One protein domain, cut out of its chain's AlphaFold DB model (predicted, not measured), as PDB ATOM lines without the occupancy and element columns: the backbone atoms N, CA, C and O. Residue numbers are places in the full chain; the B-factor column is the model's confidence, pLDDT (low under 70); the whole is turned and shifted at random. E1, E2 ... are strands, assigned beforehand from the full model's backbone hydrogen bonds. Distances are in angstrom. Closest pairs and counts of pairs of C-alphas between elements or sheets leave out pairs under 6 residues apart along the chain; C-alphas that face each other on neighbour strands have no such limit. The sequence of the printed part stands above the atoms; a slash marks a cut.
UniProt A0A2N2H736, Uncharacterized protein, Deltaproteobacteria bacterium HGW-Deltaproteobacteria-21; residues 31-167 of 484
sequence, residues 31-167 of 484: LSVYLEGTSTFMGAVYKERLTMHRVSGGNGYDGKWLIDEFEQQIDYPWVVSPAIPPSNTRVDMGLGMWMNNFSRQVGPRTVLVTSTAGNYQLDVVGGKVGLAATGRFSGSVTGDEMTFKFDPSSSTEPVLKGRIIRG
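AT A GLANCE: This is residues 31 to 167 of the 484 residues of an uncharacterized protein of Deltaproteobacteria bacterium HGW-Deltaproteobacteria-21 (UniProt A0A2N2H736). A small closed barrel of eight strands makes one end of this elongated domain, and its long strands E1, E2 and E3 run on out of the barrel into a sheet that E6, E5 and E4 continue. E3 belongs to both parts: it bends by 55 degrees at residue 68, with E7 beside it in the barrel and E6 beside it in the sheet. The printed part has 137 residues with eleven named strands, E1 to E11 in chain order, and no named helix; the class is all strand. Round the ring run E1, E2, E3, E7, E8, E9, E10, E11 and back to E1, and the neighbour pairs are antiparallel. The whole is compact, with a radius of gyration of the C-alphas of 15.6 A and spans of 50 by 29 by 28 A.

HOW THE PARTS SIT: Start with E1, residues 31 to 41, which forms a hairpin with E2, residues 44 to 56; N 37 and O 48 are 3.0 A apart. E2 forms the next hairpin with E3, residues 63 to 75, where you find N 49 and O 71 at 2.8 A; these three are a meander, each strand the antiparallel neighbour of the one before. On the other side of E3 from E2, the pairing is staggered: E7, residues 121 to 125, is beside residues 63 to 67, with N 65 and O 122 at 2.8 A, and E6, residues 110 to 116, is beside residues 69 to 75, with N 72 and O 113 at 2.8 A. E4, residues 87 to 94, and E5, residues 97 to 106, form a hairpin, with N 89 and O 101 at 2.9 A. E5 and E6 form another, with N 102 and O 114 at 2.8 A. E4, E5 and E6 are a second meander, and E3, E4, E5 and E6 a Greek key, four strands in a row with the first the antiparallel neighbour of the fourth. E7, E8 at residues 128 to 131, E9 at 136 to 142, E10 at 145 to 148 and E11 at 160 to 166 are a third meander of successive hairpins; look at N 123 and O 130, 2.7 A, N 129 and O 139, 2.9 A, N 140 and O 147, 3.0 A, and N 146 and O 162, 2.8 A. E11 and E1 close the barrel, antiparallel at 168 degrees, with N 36 and O 161 at 3.0 A. E4 and E11 are apart.

IN THESE COORDINATES: Find C-alpha 31 at (318.103, 442.735, 364.181); from there E1 runs 33.0 A to C-alpha 41 at (340.742, 445.460, 340.310). E2 measures 37.6 A, E3 34.6 A and E5 28.3 A. E11 ends at C-alpha 166, (319.403, 445.707, 367.516).

THE WHOLE: The two C-alphas farthest apart, those of Asn 59 and Pro 82, are 50.6 A from each other. The printed part has no cut. The links E3 to E4 and E10 to E11 are long, 11 residues each. The mean pLDDT of the printed part is 89.0, and residues 117 and 167 are under 70.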
ATOM      1  N   LEU A  31     316.689 442.730 364.512       85.31
ATOM      2  CA  LEU A  31     318.103 442.735 364.181       85.31
ATOM      3  C   LEU A  31     318.272 443.076 362.708       85.31
ATOM      4  O   LEU A  31     317.570 442.536 361.852       85.31
ATOM      5  N   SER A  32     319.243 443.927 362.419       86.69
ATOM      6  CA  SER A  32     319.627 444.286 361.056       86.69
ATOM      7  C   SER A  32     321.127 444.462 360.947       86.69
ATOM      8  O   SER A  32     321.813 444.645 361.954       86.69
ATOM      9  N   VAL A  33     321.619 444.492 359.720       87.81
ATOM     10  CA  VAL A  33     322.959 444.977 359.440       87.81
ATOM     11  C   VAL A  33     322.997 445.651 358.073       87.81
ATOM     12  O   VAL A  33     322.365 445.196 357.117       87.81
ATOM     13  N   TYR A  34     323.736 446.755 358.010       85.81
ATOM     14  CA  TYR A  34     324.208 447.368 356.777       85.81
ATOM     15  C   TYR A  34     325.689 447.019 356.647       85.81
ATOM     16  O   TYR A  34     326.477 447.334 357.539       85.81
ATOM     17  N   LEU A  35     326.038 446.322 355.573       91.50
ATOM     18  CA  LEU A  35     327.398 445.944 355.236       91.50
ATOM     19  C   LEU A  35     327.846 446.768 354.039       91.50
ATOM     20  O   LEU A  35     327.101 446.893 353.066       91.50
ATOM     21  N   GLU A  36     329.069 447.272 354.078       93.94
ATOM     22  CA  GLU A  36     329.688 447.917 352.928       93.94
ATOM     23  C   GLU A  36     331.115 447.429 352.724       93.94
ATOM     24  O   GLU A  36     331.782 446.965 353.651       93.94
ATOM     25  N   GLY A  37     331.577 447.508 351.485       94.06
ATOM     26  CA  GLY A  37     332.929 447.128 351.126       94.06
ATOM     27  C   GLY A  37     333.384 447.839 349.864       94.06
ATOM     28  O   GLY A  37     332.584 448.280 349.037       94.06
ATOM     29  N   THR A  38     334.697 447.982 349.726       93.69
ATOM     30  CA  THR A  38     335.315 448.526 348.518       93.69
ATOM     31  C   THR A  38     336.531 447.699 348.142       93.69
ATOM     32  O   THR A  38     337.322 447.312 349.003       93.69
ATOM     33  N   SER A  39     336.682 447.430 346.853       93.50
ATOM     34  CA  SER A  39     337.842 446.762 346.270       93.50
ATOM     35  C   SER A  39     338.249 447.470 344.980       93.50
ATOM     36  O   SER A  39     337.519 448.291 344.419       93.50
ATOM     37  N   THR A  40     339.462 447.199 344.514       92.69
ATOM     38  CA  THR A  40     339.964 447.740 343.252       92.69
ATOM     39  C   THR A  40     340.609 446.619 342.466       92.69
ATOM     40  O   THR A  40     341.470 445.909 342.984       92.69
ATOM     41  N   PHE A  41     340.204 446.467 341.211       89.94
ATOM     42  CA  PHE A  41     340.742 445.460 340.310       89.94
ATOM     43  C   PHE A  41     340.906 446.049 338.914       89.94
ATOM     44  O   PHE A  41     339.987 446.662 338.380       89.94
ATOM     45  N   MET A  42     342.105 445.908 338.338       89.12
ATOM     46  CA  MET A  42     342.456 446.477 337.025       89.12
ATOM     47  C   MET A  42     342.109 447.975 336.877       89.12
ATOM     48  O   MET A  42     341.766 448.446 335.797       89.12
ATOM     49  N   GLY A  43     342.194 448.733 337.975       88.19
ATOM     50  CA  GLY A  43     341.871 450.161 338.020       88.19
ATOM     51  C   GLY A  43     340.378 450.493 338.123       88.19
ATOM     52  O   GLY A  43     340.055 451.657 338.345       88.19
ATOM     53  N   ALA A  44     339.479 449.513 338.010       92.50
ATOM     54  CA  ALA A  44     338.067 449.687 338.331       92.50
ATOM     55  C   ALA A  44     337.848 449.582 339.846       92.50
ATOM     56  O   ALA A  44     338.431 448.715 340.506       92.50
ATOM     57  N   VAL A  45     337.017 450.465 340.396       93.25
ATOM     58  CA  VAL A  45     336.662 450.494 341.820       93.25
ATOM     59  C   VAL A  45     335.268 449.911 341.990       93.25
ATOM     60  O   VAL A  45     334.308 450.418 341.417       93.25
ATOM     61  N   TYR A  46     335.159 448.866 342.802       92.44
ATOM     62  CA  TYR A  46     333.896 448.215 343.132       92.44
ATOM     63  C   TYR A  46     333.486 448.668 344.523       92.44
ATOM     64  O   TYR A  46     334.255 448.512 345.472       92.44
ATOM     65  N   LYS A  47     332.291 449.236 344.647       92.00
ATOM     66  CA  LYS A  47     331.669 449.584 345.924       92.00
ATOM     67  C   LYS A  47     330.389 448.793 346.048       92.00
ATOM     68  O   LYS A  47     329.532 448.872 345.175       92.00
ATOM     69  N   GLU A  48     330.260 448.059 347.135       93.94
ATOM     70  CA  GLU A  48     329.090 447.235 347.378       93.94
ATOM     71  C   GLU A  48     328.472 447.565 348.720       93.94
ATOM     72  O   GLU A  48     329.170 447.876 349.690       93.94
ATOM     73  N   ARG A  49     327.145 447.494 348.755       91.44
ATOM     74  CA  ARG A  49     326.331 447.736 349.936       91.44
ATOM     75  C   ARG A  49     325.277 446.654 350.024       91.44
ATOM     76  O   ARG A  49     324.557 446.397 349.066       91.44
ATOM     77  N   LEU A  50     325.157 446.040 351.186       91.12
ATOM     78  CA  LEU A  50     324.185 444.993 351.451       91.12
ATOM     79  C   LEU A  50     323.435 445.337 352.723       91.12
ATOM     80  O   LEU A  50     324.041 445.619 353.753       91.12
ATOM     81  N   THR A  51     322.109 445.319 352.675       86.62
ATOM     82  CA  THR A  51     321.297 445.450 353.884       86.62
ATOM     83  C   THR A  51     320.439 444.225 354.074       86.62
ATOM     84  O   THR A  51     319.757 443.785 353.149       86.62
ATOM     85  N   MET A  52     320.454 443.702 355.292       90.06
ATOM     86  CA  MET A  52     319.690 442.522 355.662       90.06
ATOM     87  C   MET A  52     319.116 442.653 357.066       90.06
ATOM     88  O   MET A  52     319.618 443.418 357.896       90.06
ATOM     89  N   HIS A  53     318.086 441.864 357.343       88.56
ATOM     90  CA  HIS A  53     317.480 441.791 358.660       88.56
ATOM     91  C   HIS A  53     317.052 440.381 359.037       88.56
ATOM     92  O   HIS A  53     316.704 439.571 358.178       88.56
ATOM     93  N   ARG A  54     317.057 440.081 360.338       89.81
ATOM     94  CA  ARG A  54     316.644 438.765 360.828       89.81
ATOM     95  C   ARG A  54     315.129 438.610 360.702       89.81
ATOM     96  O   ARG A  54     314.377 439.444 361.199       89.81
ATOM     97  N   VAL A  55     314.697 437.517 360.077       88.75
ATOM     98  CA  VAL A  55     313.281 437.177 359.850       88.75
ATOM     99  C   VAL A  55     312.806 435.968 360.655       88.75
ATOM    100  O   VAL A  55     311.609 435.812 360.867       88.75
ATOM    101  N   SER A  56     313.709 435.100 361.115       86.44
ATOM    102  CA  SER A  56     313.386 434.007 362.048       86.44
ATOM    103  C   SER A  56     314.652 433.455 362.711       86.44
ATOM    104  O   SER A  56     315.744 433.675 362.192       86.44
ATOM    105  N   GLY A  57     314.540 432.727 363.831       80.19
ATOM    106  CA  GLY A  57     315.650 431.931 364.380       80.19
ATOM    107  C   GLY A  57     315.987 432.129 365.861       80.19
ATOM    108  O   GLY A  57     315.161 432.604 366.633       80.19
ATOM    109  N   GLY A  58     317.182 431.653 366.239       70.00
ATOM    110  CA  GLY A  58     317.587 431.247 367.591       70.00
ATOM    111  C   GLY A  58     318.318 432.297 368.440       70.00
ATOM    112  O   GLY A  58     318.153 433.504 368.277       70.00
ATOM    113  N   ASN A  59     319.104 431.816 369.410       81.38
ATOM    114  CA  ASN A  59     319.783 432.662 370.395       81.38
ATOM    115  C   ASN A  59     320.882 433.532 369.759       81.38
ATOM    116  O   ASN A  59     321.642 433.079 368.906       81.38
ATOM    117  N   GLY A  60     321.019 434.774 370.229       88.19
ATOM    118  CA  GLY A  60     322.035 435.700 369.722       88.19
ATOM    119  C   GLY A  60     321.739 436.148 368.290       88.19
ATOM    120  O   GLY A  60     320.669 436.695 368.032       88.19
ATOM    121  N   TYR A  61     322.694 435.939 367.380       91.56
ATOM    122  CA  TYR A  61     322.587 436.319 365.963       91.56
ATOM    123  C   TYR A  61     322.166 435.171 365.041       91.56
ATOM    124  O   TYR A  61     321.910 435.411 363.858       91.56
ATOM    125  N   ASP A  62     322.054 433.953 365.578       92.81
ATOM    126  CA  ASP A  62     321.673 432.778 364.804       92.81
ATOM    127  C   ASP A  62     320.242 432.906 364.264       92.81
ATOM    128  O   ASP A  62     319.329 433.401 364.936       92.81
ATOM    129  N   GLY A  63     320.032 432.437 363.036       93.38
ATOM    130  CA  GLY A  63     318.738 432.496 362.368       93.38
ATOM    131  C   GLY A  63     318.816 432.788 360.878       93.38
ATOM    132  O   GLY A  63     319.884 432.768 360.276       93.38
ATOM    133  N   LYS A  64     317.653 433.065 360.289       93.56
ATOM    134  CA  LYS A  64     317.495 433.451 358.887       93.56
ATOM    135  C   LYS A  64     317.451 434.962 358.758       93.56
ATOM    136  O   LYS A  64     316.691 435.629 359.464       93.56
ATOM    137  N   TRP A  65     318.227 435.475 357.820       93.12
ATOM    138  CA  TRP A  65     318.405 436.888 357.535       93.12
ATOM    139  C   TRP A  65     317.998 437.171 356.096       93.12
ATOM    140  O   TRP A  65     318.613 436.658 355.169       93.12
ATOM    141  N   LEU A  66     316.945 437.960 355.906       91.62
ATOM    142  CA  LEU A  66     316.469 438.370 354.592       91.62
ATOM    143  C   LEU A  66     317.305 439.538 354.082       91.62
ATOM    144  O   LEU A  66     317.489 440.522 354.799       91.62
ATOM    145  N   ILE A  67     317.774 439.441 352.841       90.75
ATOM    146  CA  ILE A  67     318.413 440.554 352.144       90.75
ATOM    147  C   ILE A  67     317.324 441.487 351.614       90.75
ATOM    148  O   ILE A  67     316.517 441.109 350.764       90.75
ATOM    149  N   ASP A  68     317.313 442.718 352.120       83.75
ATOM    150  CA  ASP A  68     316.389 443.764 351.680       83.75
ATOM    151  C   ASP A  68     316.823 444.363 350.348       83.75
ATOM    152  O   ASP A  68     316.012 444.620 349.456       83.75
ATOM    153  N   GLU A  69     318.119 444.652 350.266       87.69
ATOM    154  CA  GLU A  69     318.716 445.394 349.173       87.69
ATOM    155  C   GLU A  69     320.203 445.091 349.072       87.69
ATOM    156  O   GLU A  69     320.910 445.057 350.085       87.69
ATOM    157  N   PHE A  70     320.659 444.927 347.838       91.12
ATOM    158  CA  PHE A  70     322.063 444.863 347.473       91.12
ATOM    159  C   PHE A  70     322.336 445.896 346.380       91.12
ATOM    160  O   PHE A  70     321.649 445.909 345.364       91.12
ATOM    161  N   GLU A  71     323.327 446.752 346.575       92.00
ATOM    162  CA  GLU A  71     323.795 447.717 345.587       92.00
ATOM    163  C   GLU A  71     325.255 447.421 345.249       92.00
ATOM    164  O   GLU A  71     326.078 447.263 346.147       92.00
ATOM    165  N   GLN A  72     325.576 447.388 343.961       92.69
ATOM    166  CA  GLN A  72     326.935 447.327 343.448       92.69
ATOM    167  C   GLN A  72     327.146 448.498 342.490       92.69
ATOM    168  O   GLN A  72     326.459 448.631 341.477       92.69
ATOM    169  N   GLN A  73     328.122 449.338 342.805       92.44
ATOM    170  CA  GLN A  73     328.621 450.393 341.938       92.44
ATOM    171  C   GLN A  73     330.009 450.004 341.432       92.44
ATOM    172  O   GLN A  73     330.900 449.688 342.221       92.44
ATOM    173  N   ILE A  74     330.202 450.074 340.119       93.06
ATOM    174  CA  ILE A  74     331.485 449.829 339.462       93.06
ATOM    175  C   ILE A  74     331.909 451.116 338.766       93.06
ATOM    176  O   ILE A  74     331.277 451.536 337.795       93.06
ATOM    177  N   ASP A  75     332.973 451.734 339.264       91.38
ATOM    178  CA  ASP A  75     333.583 452.928 338.684       91.38
ATOM    179  C   ASP A  75     334.784 452.511 337.822       91.38
ATOM    180  O   ASP A  75     335.804 452.054 338.342       91.38
ATOM    181  N   TYR A  76     334.680 452.667 336.503       92.94
ATOM    182  CA  TYR A  76     335.753 452.342 335.562       92.94
ATOM    183  C   TYR A  76     336.700 453.537 335.359       92.94
ATOM    184  O   TYR A  76     336.257 454.689 335.314       92.94
ATOM    185  N   PRO A  77     338.009 453.306 335.144       94.44
ATOM    186  CA  PRO A  77     338.930 454.388 334.807       94.44
ATOM    187  C   PRO A  77     338.817 454.806 333.327       94.44
ATOM    188  O   PRO A  77     339.368 455.831 332.927       94.44
ATOM    189  N   TRP A  78     338.062 454.055 332.517       93.31
ATOM    190  CA  TRP A  78     337.754 454.328 331.110       93.31
ATOM    191  C   TRP A  78     336.246 454.505 330.879       93.31
ATOM    192  O   TRP A  78     335.425 454.205 331.741       93.31
ATOM    193  N   VAL A  79     335.883 455.013 329.697       91.94
ATOM    194  CA  VAL A  79     334.483 455.125 329.258       91.94
ATOM    195  C   VAL A  79     333.934 453.740 328.926       91.94
ATOM    196  O   VAL A  79     334.552 452.993 328.170       91.94
ATOM    197  N   VAL A  80     332.767 453.409 329.475       88.88
ATOM    198  CA  VAL A  80     332.041 452.173 329.174       88.88
ATOM    199  C   VAL A  80     331.280 452.376 327.865       88.88
ATOM    200  O   VAL A  80     330.373 453.206 327.795       88.88
ATOM    201  N   SER A  81     331.697 451.657 326.820       86.56
ATOM    202  CA  SER A  81     331.124 451.727 325.473       86.56
ATOM    203  C   SER A  81     331.054 450.326 324.840       86.56
ATOM    204  O   SER A  81     332.044 449.595 324.929       86.56
ATOM    205  N   PRO A  82     329.950 449.953 324.159       84.75
ATOM    206  CA  PRO A  82     328.727 450.744 323.987       84.75
ATOM    207  C   PRO A  82     327.997 450.980 325.317       84.75
ATOM    208  O   PRO A  82     328.252 450.284 326.299       84.75
ATOM    209  N   ALA A  83     327.126 451.993 325.352       82.00
ATOM    210  CA  ALA A  83     326.370 452.317 326.555       82.00
ATOM    211  C   ALA A  83     325.535 451.107 327.003       82.00
ATOM    212  O   ALA A  83     324.869 450.474 326.181       82.00
ATOM    213  N   ILE A  84     325.572 450.789 328.297       80.75
ATOM    214  CA  ILE A  84     324.823 449.659 328.850       80.75
ATOM    215  C   ILE A  84     323.358 450.088 329.001       80.75
ATOM    216  O   ILE A  84     323.074 450.993 329.795       80.75
ATOM    217  N   PRO A  85     322.417 449.472 328.258       78.75
ATOM    218  CA  PRO A  85     321.008 449.793 328.400       78.75
ATOM    219  C   PRO A  85     320.519 449.368 329.789       78.75
ATOM    220  O   PRO A  85     320.981 448.352 330.317       78.75
ATOM    221  N   PRO A  86     319.574 450.107 330.391       82.31
ATOM    222  CA  PRO A  86     319.018 449.707 331.668       82.31
ATOM    223  C   PRO A  86     318.305 448.357 331.540       82.31
ATOM    224  O   PRO A  86     317.544 448.134 330.595       82.31
ATOM    225  N   SER A  87     318.523 447.462 332.498       85.25
ATOM    226  CA  SER A  87     317.871 446.151 332.553       85.25
ATOM    227  C   SER A  87     317.077 446.004 333.841       85.25
ATOM    228  O   SER A  87     317.471 446.526 334.878       85.25
ATOM    229  N   ASN A  88     315.970 445.265 333.786       87.38
ATOM    230  CA  ASN A  88     315.226 444.833 334.964       87.38
ATOM    231  C   ASN A  88     314.953 443.336 334.841       87.38
ATOM    232  O   ASN A  88     314.197 442.908 333.968       87.38
ATOM    233  N   THR A  89     315.605 442.537 335.674       87.00
ATOM    234  CA  THR A  89     315.559 441.077 335.587       87.00
ATOM    235  C   THR A  89     315.406 440.470 336.963       87.00
ATOM    236  O   THR A  89     316.106 440.845 337.899       87.00
ATOM    237  N   ARG A  90     314.541 439.466 337.078       89.06
ATOM    238  CA  ARG A  90     314.501 438.614 338.261       89.06
ATOM    239  C   ARG A  90     315.650 437.613 338.196       89.06
ATOM    240  O   ARG A  90     315.699 436.802 337.276       89.06
ATOM    241  N   VAL A  91     316.556 437.685 339.161       88.06
ATOM    242  CA  VAL A  91     317.720 436.803 339.278       88.06
ATOM    243  C   VAL A  91     317.385 435.684 340.256       88.06
ATOM    244  O   VAL A  91     316.968 435.952 341.384       88.06
ATOM    245  N   ASP A  92     317.538 434.440 339.807       89.44
ATOM    246  CA  ASP A  92     317.464 433.253 340.660       89.44
ATOM    247  C   ASP A  92     318.782 433.111 341.432       89.44
ATOM    248  O   ASP A  92     319.862 433.079 340.842       89.44
ATOM    249  N   MET A  93     318.680 433.049 342.756       86.06
ATOM    250  CA  MET A  93     319.809 432.924 343.683       86.06
ATOM    251  C   MET A  93     319.991 431.469 344.157       86.06
ATOM    252  O   MET A  93     320.797 431.194 345.049       86.06
ATOM    253  N   GLY A  94     319.237 430.532 343.576       85.38
ATOM    254  CA  GLY A  94     319.189 429.120 343.932       85.38
ATOM    255  C   GLY A  94     318.208 428.821 345.068       85.38
ATOM    256  O   GLY A  94     317.749 429.705 345.786       85.38
ATOM    257  N   LEU A  95     317.880 427.534 345.249       87.94
ATOM    258  CA  LEU A  95     316.985 427.045 346.316       87.94
ATOM    259  C   LEU A  95     315.593 427.720 346.331       87.94
ATOM    260  O   LEU A  95     314.977 427.860 347.386       87.94
ATOM    261  N   GLY A  96     315.096 428.150 345.166       88.38
ATOM    262  CA  GLY A  96     313.819 428.867 345.039       88.38
ATOM    263  C   GLY A  96     313.861 430.313 345.547       88.38
ATOM    264  O   GLY A  96     312.813 430.958 345.682       88.38
ATOM    265  N   MET A  97     315.055 430.828 345.842       92.31
ATOM    266  CA  MET A  97     315.264 432.206 346.246       92.31
ATOM    267  C   MET A  97     315.590 433.094 345.052       92.31
ATOM    268  O   MET A  97     316.205 432.663 344.086       92.31
ATOM    269  N   TRP A  98     315.195 434.357 345.119       92.88
ATOM    270  CA  TRP A  98     315.344 435.291 344.012       92.88
ATOM    271  C   TRP A  98     315.385 436.740 344.500       92.88
ATOM    272  O   TRP A  98     314.927 437.047 345.605       92.88
ATOM    273  N   MET A  99     315.882 437.633 343.645       90.50
ATOM    274  CA  MET A  99     315.799 439.090 343.806       90.50
ATOM    275  C   MET A  99     315.516 439.769 342.461       90.50
ATOM    276  O   MET A  99     315.893 439.245 341.414       90.50
ATOM    277  N   ASN A 100     314.868 440.937 342.469       87.19
ATOM    278  CA  ASN A 100     314.756 441.760 341.265       87.19
ATOM    279  C   ASN A 100     315.988 442.645 341.151       87.19
ATOM    280  O   ASN A 100     316.249 443.458 342.031       87.19
ATOM    281  N   ASN A 101     316.726 442.486 340.065       89.38
ATOM    282  CA  ASN A 101     317.931 443.230 339.763       89.38
ATOM    283  C   ASN A 101     317.628 444.297 338.714       89.38
ATOM    284  O   ASN A 101     317.081 443.995 337.652       89.38
ATOM    285  N   PHE A 102     318.004 445.533 339.014       86.50
ATOM    286  CA  PHE A 102     317.983 446.641 338.082       86.50
ATOM    287  C   PHE A 102     319.408 447.128 337.843       86.50
ATOM    288  O   PHE A 102     320.077 447.550 338.784       86.50
ATOM    289  N   SER A 103     319.868 447.092 336.595       88.12
ATOM    290  CA  SER A 103     321.183 447.611 336.215       88.12
ATOM    291  C   SER A 103     321.033 448.832 335.319       88.12
ATOM    292  O   SER A 103     320.104 448.901 334.516       88.12
ATOM    293  N   ARG A 104     321.926 449.813 335.460       87.00
ATOM    294  CA  ARG A 104     322.028 450.961 334.553       87.00
ATOM    295  C   ARG A 104     323.433 451.545 334.543       87.00
ATOM    296  O   ARG A 104     324.158 451.485 335.535       87.00
ATOM    297  N   GLN A 105     323.779 452.200 333.444       86.00
ATOM    298  CA  GLN A 105     324.944 453.070 333.383       86.00
ATOM    299  C   GLN A 105     324.604 454.461 333.950       86.00
ATOM    300  O   GLN A 105     323.572 455.043 333.621       86.00
ATOM    301  N   VAL A 106     325.464 454.991 334.821       83.31
ATOM    302  CA  VAL A 106     325.360 456.327 335.426       83.31
ATOM    303  C   VAL A 106     326.530 457.164 334.914       83.31
ATOM    304  O   VAL A 106     327.669 457.019 335.350       83.31
ATOM    305  N   GLY A 107     326.268 458.030 333.937       82.56
ATOM    306  CA  GLY A 107     327.331 458.755 333.243       82.56
ATOM    307  C   GLY A 107     328.256 457.833 332.424       82.56
ATOM    308  O   GLY A 107     327.973 456.656 332.218       82.56
ATOM    309  N   PRO A 108     329.383 458.340 331.908       83.56
ATOM    310  CA  PRO A 108     330.179 457.600 330.927       83.56
ATOM    311  C   PRO A 108     331.025 456.460 331.516       83.56
ATOM    312  O   PRO A 108     331.554 455.661 330.750       83.56
ATOM    313  N   ARG A 109     331.207 456.389 332.841       90.44
ATOM    314  CA  ARG A 109     332.205 455.505 333.479       90.44
ATOM    315  C   ARG A 109     331.685 454.655 334.634       90.44
ATOM    316  O   ARG A 109     332.452 453.858 335.159       90.44
ATOM    317  N   THR A 110     330.429 454.812 335.036       90.69
ATOM    318  CA  THR A 110     329.904 454.121 336.217       90.69
ATOM    319  C   THR A 110     328.757 453.206 335.830       90.69
ATOM    320  O   THR A 110     327.867 453.594 335.075       90.69
ATOM    321  N   VAL A 111     328.767 451.991 336.366       90.94
ATOM    322  CA  VAL A 111     327.654 451.044 336.277       90.94
ATOM    323  C   VAL A 111     327.099 450.844 337.675       90.94
ATOM    324  O   VAL A 111     327.857 450.592 338.609       90.94
ATOM    325  N   LEU A 112     325.786 450.979 337.815       88.12
ATOM    326  CA  LEU A 112     325.070 450.781 339.065       88.12
ATOM    327  C   LEU A 112     324.096 449.621 338.910       88.12
ATOM    328  O   LEU A 112     323.273 449.606 337.992       88.12
ATOM    329  N   VAL A 113     324.180 448.676 339.834       89.75
ATOM    330  CA  VAL A 113     323.301 447.520 339.941       89.75
ATOM    331  C   VAL A 113     322.625 447.572 341.301       89.75
ATOM    332  O   VAL A 113     323.301 447.586 342.323       89.75
ATOM    333  N   THR A 114     321.299 447.567 341.325       86.19
ATOM    334  CA  THR A 114     320.512 447.539 342.557       86.19
ATOM    335  C   THR A 114     319.588 446.331 342.525       86.19
ATOM    336  O   THR A 114     318.773 446.179 341.620       86.19
ATOM    337  N   SER A 115     319.696 445.460 343.521       87.56
ATOM    338  CA  SER A 115     318.820 444.310 343.713       87.56
ATOM    339  C   SER A 115     317.887 444.571 344.885       87.56
ATOM    340  O   SER A 115     318.357 444.770 346.000       87.56
ATOM    341  N   THR A 116     316.576 444.563 344.653       82.62
ATOM    342  CA  THR A 116     315.537 444.802 345.670       82.62
ATOM    343  C   THR A 116     314.400 443.790 345.539       82.62
ATOM    344  O   THR A 116     314.333 443.037 344.565       82.62
ATOM    345  N   ALA A 117     313.494 443.776 346.522       64.94
ATOM    346  CA  ALA A 117     312.216 443.060 346.467       64.94
ATOM    347  C   ALA A 117     312.355 441.576 346.071       64.94
ATOM    348  O   ALA A 117     311.940 441.183 344.986       64.94
ATOM    349  N   GLY A 118     312.923 440.763 346.966       81.62
ATOM    350  CA  GLY A 118     313.127 439.323 346.791       81.62
ATOM    351  C   GLY A 118     312.891 438.528 348.077       81.62
ATOM    352  O   GLY A 118     312.470 439.075 349.093       81.62
ATOM    353  N   ASN A 119     313.170 437.226 348.036       89.00
ATOM    354  CA  ASN A 119     313.105 436.323 349.195       89.00
ATOM    355  C   ASN A 119     314.470 435.689 349.521       89.00
ATOM    356  O   ASN A 119     314.514 434.660 350.195       89.00
ATOM    357  N   TYR A 120     315.568 436.268 349.025       91.69
ATOM    358  CA  TYR A 120     316.907 435.736 349.243       91.69
ATOM    359  C   TYR A 120     317.345 435.896 350.700       91.69
ATOM    360  O   TYR A 120     317.409 437.005 351.233       91.69
ATOM    361  N   GLN A 121     317.605 434.761 351.348       93.38
ATOM    362  CA  GLN A 121     317.905 434.671 352.769       93.38
ATOM    363  C   GLN A 121     319.252 433.996 352.997       93.38
ATOM    364  O   GLN A 121     319.574 433.003 352.349       93.38
ATOM    365  N   LEU A 122     319.994 434.505 353.973       94.00
ATOM    366  CA  LEU A 122     321.205 433.895 354.507       94.00
ATOM    367  C   LEU A 122     320.914 433.295 355.885       94.00
ATOM    368  O   LEU A 122     320.146 433.842 356.674       94.00
ATOM    369  N   ASP A 123     321.542 432.170 356.186       94.62
ATOM    370  CA  ASP A 123     321.578 431.559 357.503       94.62
ATOM    371  C   ASP A 123     322.803 432.061 358.279       94.62
ATOM    372  O   ASP A 123     323.930 432.070 357.769       94.62
ATOM    373  N   VAL A 124     322.584 432.421 359.541       95.12
ATOM    374  CA  VAL A 124     323.631 432.606 360.546       95.12
ATOM    375  C   VAL A 124     323.562 431.425 361.505       95.12
ATOM    376  O   VAL A 124     322.526 431.201 362.133       95.12
ATOM    377  N   VAL A 125     324.638 430.640 361.580       93.19
ATOM    378  CA  VAL A 125     324.709 429.436 362.424       93.19
ATOM    379  C   VAL A 125     326.070 429.370 363.100       93.19
ATOM    380  O   VAL A 125     327.094 429.216 362.427       93.19
ATOM    381  N   GLY A 126     326.099 429.487 364.430       90.75
ATOM    382  CA  GLY A 126     327.341 429.423 365.204       90.75
ATOM    383  C   GLY A 126     328.365 430.476 364.770       90.75
ATOM    384  O   GLY A 126     329.555 430.180 364.673       90.75
ATOM    385  N   GLY A 127     327.894 431.681 364.429       92.75
ATOM    386  CA  GLY A 127     328.739 432.789 363.967       92.75
ATOM    387  C   GLY A 127     329.240 432.679 362.522       92.75
ATOM    388  O   GLY A 127     330.071 433.486 362.116       92.75
ATOM    389  N   LYS A 128     328.757 431.725 361.719       95.25
ATOM    390  CA  LYS A 128     329.037 431.648 360.273       95.25
ATOM    391  C   LYS A 128     327.841 432.151 359.477       95.25
ATOM    392  O   LYS A 128     326.717 431.801 359.817       95.25
ATOM    393  N   VAL A 129     328.083 432.915 358.413       96.00
ATOM    394  CA  VAL A 129     327.048 433.502 357.542       96.00
ATOM    395  C   VAL A 129     327.096 432.838 356.168       96.00
ATOM    396  O   VAL A 129     328.163 432.753 355.559       96.00
ATOM    397  N   GLY A 130     325.968 432.341 355.665       93.31
ATOM    398  CA  GLY A 130     325.908 431.696 354.353       93.31
ATOM    399  C   GLY A 130     324.604 430.960 354.099       93.31
ATOM    400  O   GLY A 130     323.561 431.382 354.566       93.31
ATOM    401  N   LEU A 131     324.649 429.857 353.356       91.06
ATOM    402  CA  LEU A 131     323.481 429.020 353.078       91.06
ATOM    403  C   LEU A 131     323.687 427.657 353.726       91.06
ATOM    404  O   LEU A 131     324.348 426.783 353.151       91.06
ATOM    405  N   ALA A 132     323.094 427.454 354.904       88.62
ATOM    406  CA  ALA A 132     323.296 426.245 355.701       88.62
ATOM    407  C   ALA A 132     322.881 424.983 354.931       88.62
ATOM    408  O   ALA A 132     323.579 423.973 354.985       88.62
ATOM    409  N   ALA A 133     321.815 425.074 354.127       86.94
ATOM    410  CA  ALA A 133     321.338 423.989 353.263       86.94
ATOM    411  C   ALA A 133     322.379 423.505 352.232       86.94
ATOM    412  O   ALA A 133     322.292 422.378 351.755       86.94
ATOM    413  N   THR A 134     323.365 424.339 351.892       86.38
ATOM    414  CA  THR A 134     324.441 424.001 350.941       86.38
ATOM    415  C   THR A 134     325.775 423.693 351.625       86.38
ATOM    416  O   THR A 134     326.737 423.326 350.956       86.38
ATOM    417  N   GLY A 135     325.871 423.904 352.943       86.94
ATOM    418  CA  GLY A 135     327.131 423.853 353.689       86.94
ATOM    419  C   GLY A 135     328.132 424.963 353.335       86.94
ATOM    420  O   GLY A 135     329.248 424.950 353.854       86.94
ATOM    421  N   ARG A 136     327.769 425.921 352.469       87.94
ATOM    422  CA  ARG A 136     328.637 427.038 352.075       87.94
ATOM    423  C   ARG A 136     328.419 428.236 352.988       87.94
ATOM    424  O   ARG A 136     327.319 428.781 353.059       87.94
ATOM    425  N   PHE A 137     329.495 428.657 353.642       92.62
ATOM    426  CA  PHE A 137     329.542 429.853 354.472       92.62
ATOM    427  C   PHE A 137     330.587 430.809 353.914       92.62
ATOM    428  O   PHE A 137     331.747 430.433 353.753       92.62
ATOM    429  N   SER A 138     330.152 432.028 353.622       93.56
ATOM    430  CA  SER A 138     330.938 433.050 352.927       93.56
ATOM    431  C   SER A 138     331.135 434.314 353.768       93.56
ATOM    432  O   SER A 138     331.592 435.346 353.285       93.56
ATOM    433  N   GLY A 139     330.779 434.237 355.048       95.00
ATOM    434  CA  GLY A 139     330.910 435.321 356.002       95.00
ATOM    435  C   GLY A 139     330.956 434.818 357.438       95.00
ATOM    436  O   GLY A 139     330.796 433.623 357.713       95.00
ATOM    437  N   SER A 140     331.154 435.740 358.370       96.19
ATOM    438  CA  SER A 140     331.224 435.444 359.800       96.19
ATOM    439  C   SER A 140     330.658 436.573 360.643       96.19
ATOM    440  O   SER A 140     330.630 437.726 360.220       96.19
ATOM    441  N   VAL A 141     330.258 436.240 361.866       96.44
ATOM    442  CA  VAL A 141     329.910 437.191 362.916       96.44
ATOM    443  C   VAL A 141     330.921 437.048 364.048       96.44
ATOM    444  O   VAL A 141     331.150 435.949 364.554       96.44
ATOM    445  N   THR A 142     331.569 438.144 364.436       94.69
ATOM    446  CA  THR A 142     332.523 438.189 365.553       94.69
ATOM    447  C   THR A 142     332.226 439.410 366.414       94.69
ATOM    448  O   THR A 142     332.324 440.548 365.961       94.69
ATOM    449  N   GLY A 143     331.816 439.175 367.663       91.88
ATOM    450  CA  GLY A 143     331.159 440.219 368.450       91.88
ATOM    451  C   GLY A 143     329.881 440.667 367.741       91.88
ATOM    452  O   GLY A 143     329.077 439.824 367.355       91.88
ATOM    453  N   ASP A 144     329.730 441.973 367.528       91.88
ATOM    454  CA  ASP A 144     328.622 442.543 366.750       91.88
ATOM    455  C   ASP A 144     328.998 442.798 365.283       91.88
ATOM    456  O   ASP A 144     328.173 443.306 364.532       91.88
ATOM    457  N   GLU A 145     330.232 442.529 364.854       95.88
ATOM    458  CA  GLU A 145     330.636 442.741 363.463       95.88
ATOM    459  C   GLU A 145     330.232 441.534 362.618       95.88
ATOM    460  O   GLU A 145     330.595 440.399 362.931       95.88
ATOM    461  N   MET A 146     329.497 441.785 361.537       96.88
ATOM    462  CA  MET A 146     329.235 440.814 360.486       96.88
ATOM    463  C   MET A 146     330.112 441.131 359.276       96.88
ATOM    464  O   MET A 146     330.248 442.283 358.861       96.88
ATOM    465  N   THR A 147     330.680 440.082 358.692       96.69
ATOM    466  CA  THR A 147     331.357 440.125 357.400       96.69
ATOM    467  C   THR A 147     330.655 439.197 356.425       96.69
ATOM    468  O   THR A 147     330.139 438.150 356.826       96.69
ATOM    469  N   PHE A 148     330.618 439.570 355.151       95.38
ATOM    470  CA  PHE A 148     330.041 438.738 354.104       95.38
ATOM    471  C   PHE A 148     330.693 439.015 352.753       95.38
ATOM    472  O   PHE A 148     331.128 440.131 352.472       95.38
ATOM    473  N   LYS A 149     330.736 437.981 351.923       91.69
ATOM    474  CA  LYS A 149     331.137 438.026 350.524       91.69
ATOM    475  C   LYS A 149     330.278 437.012 349.771       91.69
ATOM    476  O   LYS A 149     330.096 435.910 350.272       91.69
ATOM    477  N   PHE A 150     329.713 437.343 348.621       86.06
ATOM    478  CA  PHE A 150     328.915 436.414 347.822       86.06
ATOM    479  C   PHE A 150     329.780 435.271 347.281       86.06
ATOM    480  O   PHE A 150     329.430 434.103 347.475       86.06
ATOM    481  N   ASP A 151     330.938 435.582 346.693       86.62
ATOM    482  CA  ASP A 151     331.927 434.602 346.243       86.62
ATOM    483  C   ASP A 151     333.258 434.745 347.010       86.62
ATOM    484  O   ASP A 151     334.099 435.582 346.672       86.62
ATOM    485  N   PRO A 152     333.521 433.885 348.016       82.88
ATOM    486  CA  PRO A 152     334.784 433.866 348.757       82.88
ATOM    487  C   PRO A 152     336.039 433.744 347.888       82.88
ATOM    488  O   PRO A 152     337.114 434.159 348.320       82.88
ATOM    489  N   SER A 153     335.918 433.153 346.695       85.25
ATOM    490  CA  SER A 153     337.034 432.923 345.775       85.25
ATOM    491  C   SER A 153     337.287 434.090 344.821       85.25
ATOM    492  O   SER A 153     338.373 434.186 344.244       85.25
ATOM    493  N   SER A 154     336.324 435.007 344.682       84.88
ATOM    494  CA  SER A 154     336.449 436.162 343.800       84.88
ATOM    495  C   SER A 154     337.523 437.115 344.315       84.88
ATOM    496  O   SER A 154     337.479 437.577 345.454       84.88
ATOM    497  N   SER A 155     338.501 437.450 343.479       79.19
ATOM    498  CA  SER A 155     339.525 438.450 343.818       79.19
ATOM    499  C   SER A 155     339.045 439.888 343.607       79.19
ATOM    500  O   SER A 155     339.666 440.821 344.116       79.19
ATOM    501  N   THR A 156     337.942 440.075 342.879       81.62
ATOM    502  CA  THR A 156     337.408 441.393 342.519       81.62
ATOM    503  C   THR A 156     336.346 441.866 343.496       81.62
ATOM    504  O   THR A 156     336.217 443.064 343.717       81.62
ATOM    505  N   GLU A 157     335.597 440.945 344.096       86.38
ATOM    506  CA  GLU A 157     334.497 441.283 344.992       86.38
ATOM    507  C   GLU A 157     335.018 441.764 346.366       86.38
ATOM    508  O   GLU A 157     335.914 441.131 346.952       86.38
ATOM    509  N   PRO A 158     334.500 442.884 346.899       92.44
ATOM    510  CA  PRO A 158     334.884 443.368 348.215       92.44
ATOM    511  C   PRO A 158     334.383 442.445 349.335       92.44
ATOM    512  O   PRO A 158     333.349 441.797 349.235       92.44
ATOM    513  N   VAL A 159     335.114 442.406 350.452       94.12
ATOM    514  CA  VAL A 159     334.567 441.851 351.698       94.12
ATOM    515  C   VAL A 159     333.690 442.928 352.319       94.12
ATOM    516  O   VAL A 159     334.202 443.979 352.710       94.12
ATOM    517  N   LEU A 160     332.392 442.667 352.417       96.38
ATOM    518  CA  LEU A 160     331.448 443.575 353.052       96.38
ATOM    519  C   LEU A 160     331.565 443.439 354.563       96.38
ATOM    520  O   LEU A 160     331.626 442.322 355.085       96.38
ATOM    521  N   LYS A 161     331.587 444.565 355.270       96.12
ATOM    522  CA  LYS A 161     331.669 444.603 356.731       96.12
ATOM    523  C   LYS A 161     330.679 445.602 357.294       96.12
ATOM    524  O   LYS A 161     330.399 446.629 356.682       96.12
ATOM    525  N   GLY A 162     330.173 445.308 358.481       90.44
ATOM    526  CA  GLY A 162     329.290 446.212 359.196       90.44
ATOM    527  C   GLY A 162     328.873 445.652 360.542       90.44
ATOM    528  O   GLY A 162     329.073 444.476 360.842       90.44
ATOM    529  N   ARG A 163     328.303 446.513 361.380       90.69
ATOM    530  CA  ARG A 163     327.882 446.139 362.727       90.69
ATOM    531  C   ARG A 163     326.410 445.750 362.734       90.69
ATOM    532  O   ARG A 163     325.578 446.487 362.211       90.69
ATOM    533  N   ILE A 164     326.089 444.618 363.348       88.56
ATOM    534  CA  ILE A 164     324.723 444.202 363.634       88.56
ATOM    535  C   ILE A 164     324.127 445.173 364.649       88.56
ATOM    536  O   ILE A 164     324.698 445.436 365.708       88.56
ATOM    537  N   ILE A 165     322.953 445.699 364.319       81.38
ATOM    538  CA  ILE A 165     322.222 446.659 365.132       81.38
ATOM    539  C   ILE A 165     320.928 446.001 365.595       81.38
ATOM    540  O   ILE A 165     320.154 445.483 364.785       81.38
ATOM    541  N   ARG A 166     320.693 446.049 366.908       78.38
ATOM    542  CA  ARG A 166     319.403 445.707 367.516       78.38
ATOM    543  C   ARG A 166     318.413 446.837 367.256       78.38
ATOM    544  O   ARG A 166     318.747 448.003 367.457       78.38
ATOM    545  N   GLY A 167     317.227 446.490 366.772       63.09
ATOM    546  CA  GLY A 167     316.179 447.442 366.424       63.09
ATOM    547  C   GLY A 167     315.709 448.273 367.619       63.09
ATOM    548  O   GLY A 167     315.643 447.781 368.746       63.09
TER     549      GLY A 167